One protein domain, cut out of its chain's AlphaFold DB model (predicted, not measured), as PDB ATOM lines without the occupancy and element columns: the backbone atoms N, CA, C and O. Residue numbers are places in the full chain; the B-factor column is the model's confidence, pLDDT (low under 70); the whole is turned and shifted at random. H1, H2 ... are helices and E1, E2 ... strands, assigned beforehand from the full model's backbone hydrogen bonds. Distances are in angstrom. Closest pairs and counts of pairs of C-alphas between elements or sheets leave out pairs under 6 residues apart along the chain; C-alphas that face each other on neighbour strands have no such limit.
ATOM      1  N   HIS A   2     160.297 135.551 107.386       77.12
ATOM      2  CA  HIS A   2     161.743 135.283 107.323       77.12
ATOM      3  C   HIS A   2     162.228 135.214 105.872       77.12
ATOM      4  O   HIS A   2     161.641 134.516 105.047       77.12
ATOM      5  N   HIS A   3     163.335 135.896 105.568       75.38
ATOM      6  CA  HIS A   3     163.934 135.868 104.237       75.38
ATOM      7  C   HIS A   3     164.815 134.633 104.048       75.38
ATOM      8  O   HIS A   3     165.805 134.393 104.739       75.38
ATOM      9  N   VAL A   4     164.437 133.842 103.059       72.88
ATOM     10  CA  VAL A   4     165.062 132.575 102.703       72.88
ATOM     11  C   VAL A   4     166.429 132.807 102.038       72.88
ATOM     12  O   VAL A   4     166.665 133.842 101.408       72.88
ATOM     13  N   LYS A   5     167.372 131.860 102.155       65.38
ATOM     14  CA  LYS A   5     168.666 131.948 101.448       65.38
ATOM     15  C   LYS A   5     168.438 132.075  99.939       65.38
ATOM     16  O   LYS A   5     167.704 131.289  99.351       65.38
ATOM     17  N   LYS A   6     169.176 132.984  99.288       60.44
ATOM     18  CA  LYS A   6     169.345 132.998  97.825       60.44
ATOM     19  C   LYS A   6     170.213 131.799  97.421       60.44
ATOM     20  O   LYS A   6     171.408 131.929  97.178       60.44
ATOM     21  N   SER A   7     169.636 130.606  97.463       54.91
ATOM     22  CA  SER A   7     170.274 129.351  97.084       54.91
ATOM     23  C   SER A   7     169.365 128.591  96.130       54.91
ATOM     24  O   SER A   7     168.165 128.842  96.036       54.91
ATOM     25  N   VAL A   8     169.952 127.642  95.409       50.50
ATOM     26  CA  VAL A   8     169.204 126.788  94.488       50.50
ATOM     27  C   VAL A   8     168.105 126.033  95.260       50.50
ATOM     28  O   VAL A   8     166.970 126.022  94.805       50.50
ATOM     29  N   GLY A   9     168.339 125.591  96.502       53.56
ATOM     30  CA  GLY A   9     167.355 124.945  97.398       53.56
ATOM     31  C   GLY A   9     166.162 125.785  97.891       53.56
ATOM     32  O   GLY A   9     165.368 125.274  98.665       53.56
ATOM     33  N   ARG A  10     165.982 127.039  97.444       57.62
ATOM     34  CA  ARG A  10     164.948 127.993  97.929       57.62
ATOM     35  C   ARG A  10     163.481 127.527  97.893       57.62
ATOM     36  O   ARG A  10     162.609 128.252  98.348       57.62
ATOM     37  N   TYR A  11     163.223 126.377  97.289       58.06
ATOM     38  CA  TYR A  11     161.904 125.829  96.984       58.06
ATOM     39  C   TYR A  11     161.425 124.798  98.010       58.06
ATOM     40  O   TYR A  11     160.246 124.452  98.017       58.06
ATOM     41  N   GLU A  12     162.331 124.311  98.856       63.53
ATOM     42  CA  GLU A  12     162.067 123.297  99.870       63.53
ATOM     43  C   GLU A  12     162.151 123.941 101.244       63.53
ATOM     44  O   GLU A  12     163.226 124.344 101.688       63.53
ATOM     45  N   ILE A  13     161.014 124.019 101.927       60.53
ATOM     46  CA  ILE A  13     160.885 124.705 103.211       60.53
ATOM     47  C   ILE A  13     161.967 124.202 104.191       60.53
ATOM     48  O   ILE A  13     162.659 125.041 104.740       60.53
ATOM     49  N   GLY A  14     162.278 122.901 104.264       59.06
ATOM     50  CA  GLY A  14     163.360 122.308 105.086       59.06
ATOM     51  C   GLY A  14     164.815 122.740 104.807       59.06
ATOM     52  O   GLY A  14     165.652 122.771 105.711       59.06
ATOM     53  N   SER A  15     165.164 123.049 103.554       55.16
ATOM     54  CA  SER A  15     166.553 123.338 103.145       55.16
ATOM     55  C   SER A  15     166.811 124.830 102.912       55.16
ATOM     56  O   SER A  15     167.956 125.264 102.723       55.16
ATOM     57  N   ALA A  16     165.752 125.636 102.958       54.09
ATOM     58  CA  ALA A  16     165.775 127.012 102.502       54.09
ATOM     59  C   ALA A  16     166.060 128.039 103.627       54.09
ATOM     60  O   ALA A  16     166.576 129.133 103.351       54.09
ATOM     61  N   PHE A  17     165.821 127.704 104.901       58.53
ATOM     62  CA  PHE A  17     166.109 128.613 106.021       58.53
ATOM     63  C   PHE A  17     167.618 128.781 106.286       58.53
ATOM     64  O   PHE A  17     168.453 127.907 106.039       58.53
ATOM     65  N   ARG A  18     168.004 129.958 106.791       53.97
ATOM     66  CA  ARG A  18     169.351 130.200 107.330       53.97
ATOM     67  C   ARG A  18     169.385 129.708 108.781       53.97
ATOM     68  O   ARG A  18     168.549 130.140 109.553       53.97
ATOM     69  N   GLY A  19     170.357 128.868 109.160       55.47
ATOM     70  CA  GLY A  19     170.521 128.445 110.565       55.47
ATOM     71  C   GLY A  19     169.432 127.475 111.040       55.47
ATOM     72  O   GLY A  19     168.927 127.591 112.149       55.47
ATOM     73  N   SER A  20     169.051 126.554 110.158       54.06
ATOM     74  CA  SER A  20     167.791 125.810 110.073       54.06
ATOM     75  C   SER A  20     167.454 124.822 111.205       54.06
ATOM     76  O   SER A  20     166.609 123.967 110.996       54.06
ATOM     77  N   SER A  21     168.049 124.885 112.396       57.22
ATOM     78  CA  SER A  21     167.617 123.998 113.492       57.22
ATOM     79  C   SER A  21     166.468 124.609 114.291       57.22
ATOM     80  O   SER A  21     165.419 123.989 114.408       57.22
ATOM     81  N   ALA A  22     166.613 125.843 114.779       55.53
ATOM     82  CA  ALA A  22     165.634 126.430 115.697       55.53
ATOM     83  C   ALA A  22     164.293 126.733 115.015       55.53
ATOM     84  O   ALA A  22     163.254 126.285 115.484       55.53
ATOM     85  N   LEU A  23     164.312 127.433 113.874       59.59
ATOM     86  CA  LEU A  23     163.079 127.818 113.179       59.59
ATOM     87  C   LEU A  23     162.301 126.614 112.649       59.59
ATOM     88  O   LEU A  23     161.082 126.657 112.711       59.59
ATOM     89  N   HIS A  24     162.985 125.551 112.201       59.91
ATOM     90  CA  HIS A  24     162.341 124.292 111.809       59.91
ATOM     91  C   HIS A  24     161.826 123.467 112.982       59.91
ATOM     92  O   HIS A  24     160.841 122.741 112.840       59.91
ATOM     93  N   ALA A  25     162.513 123.530 114.122       61.50
ATOM     94  CA  ALA A  25     162.122 122.793 115.312       61.50
ATOM     95  C   ALA A  25     160.851 123.374 115.941       61.50
ATOM     96  O   ALA A  25     160.010 122.598 116.392       61.50
ATOM     97  N   VAL A  26     160.669 124.698 115.917       66.38
ATOM     98  CA  VAL A  26     159.551 125.360 116.620       66.38
ATOM     99  C   VAL A  26     158.319 125.625 115.763       66.38
ATOM    100  O   VAL A  26     157.227 125.725 116.307       66.38
ATOM    101  N   GLY A  27     158.455 125.772 114.444       75.50
ATOM    102  CA  GLY A  27     157.295 126.046 113.599       75.50
ATOM    103  C   GLY A  27     156.506 124.773 113.298       75.50
ATOM    104  O   GLY A  27     157.056 123.795 112.783       75.50
ATOM    105  N   ASP A  28     155.207 124.816 113.564       83.56
ATOM    106  CA  ASP A  28     154.282 123.735 113.204       83.56
ATOM    107  C   ASP A  28     153.650 123.946 111.822       83.56
ATOM    108  O   ASP A  28     153.204 122.990 111.187       83.56
ATOM    109  N   SER A  29     153.683 125.189 111.330       85.31
ATOM    110  CA  SER A  29     153.133 125.598 110.041       85.31
ATOM    111  C   SER A  29     154.067 126.568 109.332       85.31
ATOM    112  O   SER A  29     154.417 127.621 109.867       85.31
ATOM    113  N   TYR A  30     154.426 126.240 108.096       84.00
ATOM    114  CA  TYR A  30     155.243 127.077 107.232       84.00
ATOM    115  C   TYR A  30     154.497 127.384 105.946       84.00
ATOM    116  O   TYR A  30     154.011 126.491 105.251       84.00
ATOM    117  N   LEU A  31     154.484 128.672 105.620       87.31
ATOM    118  CA  LEU A  31     154.026 129.194 104.346       87.31
ATOM    119  C   LEU A  31     155.230 129.781 103.620       87.31
ATOM    120  O   LEU A  31     155.932 130.640 104.161       87.31
ATOM    121  N   LEU A  32     155.478 129.306 102.406       84.56
ATOM    122  CA  LEU A  32     156.567 129.790 101.572       84.56
ATOM    123  C   LEU A  32     155.997 130.499 100.353       84.56
ATOM    124  O   LEU A  32     155.296 129.893  99.549       84.56
ATOM    125  N   LEU A  33     156.350 131.775 100.221       87.69
ATOM    126  CA  LEU A  33     156.053 132.589  99.052       87.69
ATOM    127  C   LEU A  33     157.262 132.575  98.120       87.69
ATOM    128  O   LEU A  33     158.359 133.004  98.496       87.69
ATOM    129  N   VAL A  34     157.069 132.081  96.901       83.75
ATOM    130  CA  VAL A  34     158.112 131.995  95.877       83.75
ATOM    131  C   VAL A  34     157.668 132.747  94.641       83.75
ATOM    132  O   VAL A  34     156.587 132.512  94.125       83.75
ATOM    133  N   ARG A  35     158.528 133.612  94.103       84.00
ATOM    134  CA  ARG A  35     158.314 134.176  92.770       84.00
ATOM    135  C   ARG A  35     158.909 133.224  91.722       84.00
ATOM    136  O   ARG A  35     160.141 133.104  91.689       84.00
ATOM    137  N   PRO A  36     158.093 132.534  90.902       76.31
ATOM    138  CA  PRO A  36     158.599 131.573  89.924       76.31
ATOM    139  C   PRO A  36     159.358 132.266  88.788       76.31
ATOM    140  O   PRO A  36     160.424 131.799  88.392       76.31
ATOM    141  N   SER A  37     158.864 133.419  88.331       74.62
ATOM    142  CA  SER A  37     159.464 134.227  87.270       74.62
ATOM    143  C   SER A  37     159.545 135.693  87.699       74.62
ATOM    144  O   SER A  37     158.562 136.222  88.211       74.62
ATOM    145  N   PRO A  38     160.686 136.385  87.525       76.38
ATOM    146  CA  PRO A  38     160.769 137.809  87.830       76.38
ATOM    147  C   PRO A  38     159.956 138.685  86.866       76.38
ATOM    148  O   PRO A  38     159.659 139.817  87.230       76.38
ATOM    149  N   GLN A  39     159.608 138.184  85.676       80.62
ATOM    150  CA  GLN A  39     158.865 138.932  84.656       80.62
ATOM    151  C   GLN A  39     157.348 138.874  84.841       80.62
ATOM    152  O   GLN A  39     156.645 139.747  84.346       80.62
ATOM    153  N   ILE A  40     156.841 137.849  85.527       81.44
ATOM    154  CA  ILE A  40     155.405 137.638  85.707       81.44
ATOM    155  C   ILE A  40     155.054 138.027  87.148       81.44
ATOM    156  O   ILE A  40     155.727 137.554  88.070       81.44
ATOM    157  N   PRO A  41     154.024 138.863  87.382       86.94
ATOM    158  CA  PRO A  41     153.625 139.308  88.718       86.94
ATOM    159  C   PRO A  41     152.849 138.216  89.476       86.94
ATOM    160  O   PRO A  41     151.810 138.468  90.080       86.94
ATOM    161  N   THR A  42     153.350 136.983  89.449       89.25
ATOM    162  CA  THR A  42     152.776 135.847  90.166       89.25
ATOM    163  C   THR A  42     153.674 135.405  91.309       89.25
ATOM    164  O   THR A  42     154.902 135.545  91.288       89.25
ATOM    165  N   VAL A  43     153.044 134.863  92.343       90.44
ATOM    166  CA  VAL A  43     153.703 134.266  93.498       90.44
ATOM    167  C   VAL A  43     153.069 132.913  93.757       90.44
ATOM    168  O   VAL A  43     151.857 132.770  93.796       90.44
ATOM    169  N   GLU A  44     153.899 131.904  93.947       89.81
ATOM    170  CA  GLU A  44     153.475 130.588  94.379       89.81
ATOM    171  C   GLU A  44     153.511 130.519  95.910       89.81
ATOM    172  O   GLU A  44     154.547 130.780  96.529       89.81
ATOM    173  N   LEU A  45     152.379 130.171  96.514       90.00
ATOM    174  CA  LEU A  45     152.212 129.909  97.936       90.00
ATOM    175  C   LEU A  45     152.283 128.402  98.184       90.00
ATOM    176  O   LEU A  45     151.461 127.642  97.678       90.00
ATOM    177  N   ARG A  46     153.255 127.972  98.988       87.06
ATOM    178  CA  ARG A  46     153.481 126.564  99.344       87.06
ATOM    179  C   ARG A  46     153.263 126.329 100.827       87.06
ATOM    180  O   ARG A  46     153.579 127.194 101.645       87.06
ATOM    181  N   PHE A  47     152.813 125.124 101.152       85.94
ATOM    182  CA  PHE A  47     152.424 124.727 102.498       85.94
ATOM    183  C   PHE A  47     153.316 123.597 103.008       85.94
ATOM    184  O   PHE A  47     153.534 122.603 102.316       85.94
ATOM    185  N   GLN A  48     153.803 123.722 104.240       82.81
ATOM    186  CA  GLN A  48     154.348 122.598 104.997       82.81
ATOM    187  C   GLN A  48     153.811 122.662 106.420       82.81
ATOM    188  O   GLN A  48     154.072 123.619 107.147       82.81
ATOM    189  N   PHE A  49     153.095 121.619 106.818       83.88
ATOM    190  CA  PHE A  49     152.530 121.479 108.151       83.88
ATOM    191  C   PHE A  49     153.138 120.263 108.838       83.88
ATOM    192  O   PHE A  49     153.439 119.261 108.190       83.88
ATOM    193  N   ARG A  50     153.339 120.355 110.150       81.69
ATOM    194  CA  ARG A  50     153.841 119.243 110.962       81.69
ATOM    195  C   ARG A  50     152.734 118.261 111.335       81.69
ATOM    196  O   ARG A  50     152.962 117.059 111.320       81.69
ATOM    197  N   TYR A  51     151.553 118.781 111.660       84.06
ATOM    198  CA  TYR A  51     150.439 118.005 112.218       84.06
ATOM    199  C   TYR A  51     149.205 117.966 111.309       84.06
ATOM    200  O   TYR A  51     148.126 117.582 111.746       84.06
ATOM    201  N   ALA A  52     149.350 118.374 110.048       86.94
ATOM    202  CA  ALA A  52     148.283 118.329 109.057       86.94
ATOM    203  C   ALA A  52     148.831 117.851 107.703       86.94
ATOM    204  O   ALA A  52     150.025 118.027 107.437       86.94
ATOM    205  N   PRO A  53     147.984 117.269 106.834       82.38
ATOM    206  CA  PRO A  53     148.380 116.916 105.478       82.38
ATOM    207  C   PRO A  53     148.915 118.128 104.714       82.38
ATOM    208  O   PRO A  53     148.399 119.242 104.851       82.38
ATOM    209  N   ALA A  54     149.937 117.907 103.886       76.06
ATOM    210  CA  ALA A  54     150.422 118.936 102.979       76.06
ATOM    211  C   ALA A  54     149.285 119.375 102.044       76.06
ATOM    212  O   ALA A  54     148.597 118.541 101.460       76.06
ATOM    213  N   GLN A  55     149.090 120.687 101.917       85.44
ATOM    214  CA  GLN A  55     148.170 121.247 100.933       85.44
ATOM    215  C   GLN A  55     148.890 121.466  99.607       85.44
ATOM    216  O   GLN A  55     150.090 121.764  99.584       85.44
ATOM    217  N   GLU A  56     148.143 121.357  98.509       86.00
ATOM    218  CA  GLU A  56     148.671 121.690  97.193       86.00
ATOM    219  C   GLU A  56     149.091 123.164  97.140       86.00
ATOM    220  O   GLU A  56     148.403 124.027  97.702       86.00
ATOM    221  N   PRO A  57     150.222 123.481  96.484       88.38
ATOM    222  CA  PRO A  57     150.606 124.861  96.266       88.38
ATOM    223  C   PRO A  57     149.516 125.633  95.521       88.38
ATOM    224  O   PRO A  57     148.779 125.085  94.706       88.38
ATOM    225  N   ARG A  58     149.435 126.936  95.781       90.62
ATOM    226  CA  ARG A  58     148.506 127.844  95.100       90.62
ATOM    227  C   ARG A  58     149.290 128.902  94.355       90.62
ATOM    228  O   ARG A  58     150.273 129.422  94.876       90.62
ATOM    229  N   LEU A  59     148.847 129.242  93.154       92.19
ATOM    230  CA  LEU A  59     149.394 130.373  92.424       92.19
ATOM    231  C   LEU A  59     148.543 131.607  92.726       92.19
ATOM    232  O   LEU A  59     147.317 131.547  92.689       92.19
ATOM    233  N   LEU A  60     149.200 132.711  93.047       93.19
ATOM    234  CA  LEU A  60     148.586 134.003  93.311       93.19
ATOM    235  C   LEU A  60     149.069 135.004  92.266       93.19
ATOM    236  O   LEU A  60     150.256 135.011  91.928       93.19
ATOM    237  N   THR A  61     148.179 135.864  91.790       92.62
ATOM    238  CA  THR A  61     148.510 136.968  90.881       92.62
ATOM    239  C   THR A  61     148.375 138.279  91.638       92.62
ATOM    240  O   THR A  61     147.409 138.461  92.372       92.62
ATOM    241  N   LEU A  62     149.352 139.171  91.495       91.75
ATOM    242  CA  LEU A  62     149.249 140.525  92.026       91.75
ATOM    243  C   LEU A  62     148.401 141.369  91.074       91.75
ATOM    244  O   LEU A  62     148.793 141.573  89.924       91.75
ATOM    245  N   ASP A  63     147.282 141.872  91.574       90.94
ATOM    246  CA  ASP A  63     146.517 142.915  90.905       90.94
ATOM    247  C   ASP A  63     147.280 144.248  91.017       90.94
ATOM    248  O   ASP A  63     147.715 144.644  92.101       90.94
ATOM    249  N   ALA A  64     147.528 144.909  89.885       89.62
ATOM    250  CA  ALA A  64     148.404 146.082  89.836       89.62
ATOM    251  C   ALA A  64     147.736 147.359  90.369       89.62
ATOM    252  O   ALA A  64     148.441 148.257  90.832       89.62
ATOM    253  N   ASP A  65     146.407 147.425  90.320       93.62
ATOM    254  CA  ASP A  65     145.640 148.614  90.682       93.62
ATOM    255  C   ASP A  65     145.333 148.627  92.182       93.62
ATOM    256  O   ASP A  65     145.441 149.650  92.858       93.62
ATOM    257  N   THR A  66     144.995 147.462  92.724       95.00
ATOM    258  CA  THR A  66     144.615 147.273  94.125       95.00
ATOM    259  C   THR A  66     145.785 146.813  94.996       95.00
ATOM    260  O   THR A  66     145.737 146.976  96.216       95.00
ATOM    261  N   LEU A  67     146.842 146.258  94.390       91.62
ATOM    262  CA  LEU A  67     148.003 145.649  95.053       91.62
ATOM    263  C   LEU A  67     147.669 144.425  95.923       91.62
ATOM    264  O   LEU A  67     148.491 144.003  96.745       91.62
ATOM    265  N   TRP A  68     146.493 143.826  95.733       94.25
ATOM    266  CA  TRP A  68     146.111 142.583  96.396       94.25
ATOM    267  C   TRP A  68     146.552 141.363  95.595       94.25
ATOM    268  O   TRP A  68     146.646 141.379  94.370       94.25
ATOM    269  N   PHE A  69     146.834 140.280  96.316       92.56
ATOM    270  CA  PHE A  69     147.036 138.978  95.699       92.56
ATOM    271  C   PHE A  69     145.702 138.261  95.566       92.56
ATOM    272  O   PHE A  69     145.038 137.988  96.566       92.56
ATOM    273  N   GLU A  70     145.369 137.882  94.341       92.94
ATOM    274  CA  GLU A  70     144.198 137.074  94.037       92.94
ATOM    275  C   GLU A  70     144.603 135.645  93.695       92.94
ATOM    276  O   GLU A  70     145.701 135.390  93.190       92.94
ATOM    277  N   ALA A  71     143.718 134.690  93.981       90.62
ATOM    278  CA  ALA A  71     143.928 133.311  93.570       90.62
ATOM    279  C   ALA A  71     143.942 133.235  92.039       90.62
ATOM    280  O   ALA A  71     142.981 133.619  91.376       90.62
ATOM    281  N   SER A  72     145.032 132.722  91.476       87.44
ATOM    282  CA  SER A  72     145.095 132.462  90.047       87.44
ATOM    283  C   SER A  72     144.213 131.265  89.701       87.44
ATOM    284  O   SER A  72     144.149 130.287  90.444       87.44
ATOM    285  N   THR A  73     143.583 131.314  88.531       82.06
ATOM    286  CA  THR A  73     142.912 130.156  87.923       82.06
ATOM    287  C   THR A  73     143.903 129.155  87.323       82.06
ATOM    288  O   THR A  73     143.523 128.041  86.973       82.06
ATOM    289  N   SER A  74     145.178 129.541  87.200       80.25
ATOM    290  CA  SER A  74     146.249 128.673  86.716       80.25
ATOM    291  C   SER A  74     146.843 127.843  87.849       80.25
ATOM    292  O   SER A  74     147.080 128.346  88.948       80.25
ATOM    293  N   ASN A  75     147.174 126.588  87.553       78.19
ATOM    294  CA  ASN A  75     147.885 125.742  88.503       78.19
ATOM    295  C   ASN A  75     149.376 126.115  88.575       78.19
ATOM    296  O   ASN A  75     149.973 126.485  87.557       78.19
ATOM    297  N   PRO A  76     150.007 125.995  89.757       79.69
ATOM    298  CA  PRO A  76     151.456 126.070  89.876       79.69
ATOM    299  C   PRO A  76     152.135 125.051  88.960       79.69
ATOM    300  O   PRO A  76     151.657 123.927  88.799       79.69
ATOM    301  N   ALA A  77     153.281 125.424  88.392       71.12
ATOM    302  CA  ALA A  77     154.091 124.477  87.641       71.12
ATOM    303  C   ALA A  77     154.526 123.307  88.550       71.12
ATOM    304  O   ALA A  77     154.861 123.537  89.720       71.12
ATOM    305  N   PRO A  78     154.555 122.063  88.038       65.75
ATOM    306  CA  PRO A  78     154.965 120.910  88.824       65.75
ATOM    307  C   PRO A  78     156.382 121.105  89.369       65.75
ATOM    308  O   PRO A  78     157.304 121.533  88.671       65.75
ATOM    309  N   ILE A  79     156.559 120.782  90.649       63.16
ATOM    310  CA  ILE A  79     157.866 120.841  91.296       63.16
ATOM    311  C   ILE A  79     158.679 119.651  90.789       63.16
ATOM    312  O   ILE A  79     158.465 118.517  91.214       63.16
ATOM    313  N   HIS A  80     159.646 119.899  89.911       57.19
ATOM    314  CA  HIS A  80     160.649 118.889  89.598       57.19
ATOM    315  C   HIS A  80     161.513 118.661  90.840       57.19
ATOM    316  O   HIS A  80     162.321 119.515  91.224       57.19
TER     317      HIS A  80
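What this domain is: This is residues 2 to 80 of the 144 residues of an uncharacterized protein of Cyanobacteria bacterium 13_1_40CM_2_61_4 (UniProt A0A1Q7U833). With little regular structure, the printed part is a long hairpin, E1 and E2, twisting into a shorter one, E3 and E4, at the end away from helix H2, while H1 grazes the sheet. The 79 residues hold H1, H2, E1, E2, E3, E4 in chain order; the class is mixed, with 31 residues in named elements. The strongly twisted antiparallel sheet E1-E2-E3-E4 is a meander, each strand neighbouring the one before. It is only just compact, close to loose: radius of gyration of the C-alphas 13.6 A, spans 39 by 28 by 27 A.

How they stand to each other: H1, residues 13 to 16, only grazes the sheet; its closest C-alphas to E1, residues 29 to 34, are Ile 13 and Leu 32, 6.9 A apart. H2, residues 22 to 26, is not on the sheet. Hairpin E1 and E2, residues 42 to 49, has N 32 and O 46 2.9 A apart, within hydrogen-bond range. For E2 and E3, residues 58 to 62, N 43 and O 60 are 2.8 A apart; for E3 and E4, residues 69 to 71, N 61 and O 70 are 2.9 A apart. H1 is too short for an O i to N i+4 pair; H2's is within range.

Where its parts are: E2 spans 23.0 A, E1 16.3 A. C-alpha 13 is at (160.885, 124.705, 103.211), C-alpha 71 at (143.928, 133.311, 93.570).

The domain as a whole: The farthest C-alphas, of Ser 21 and Asp 65, are 40.1 A apart. The printed part has no cut and no long link. pLDDT is under 70 at residues 5 to 26 and 78 to 80.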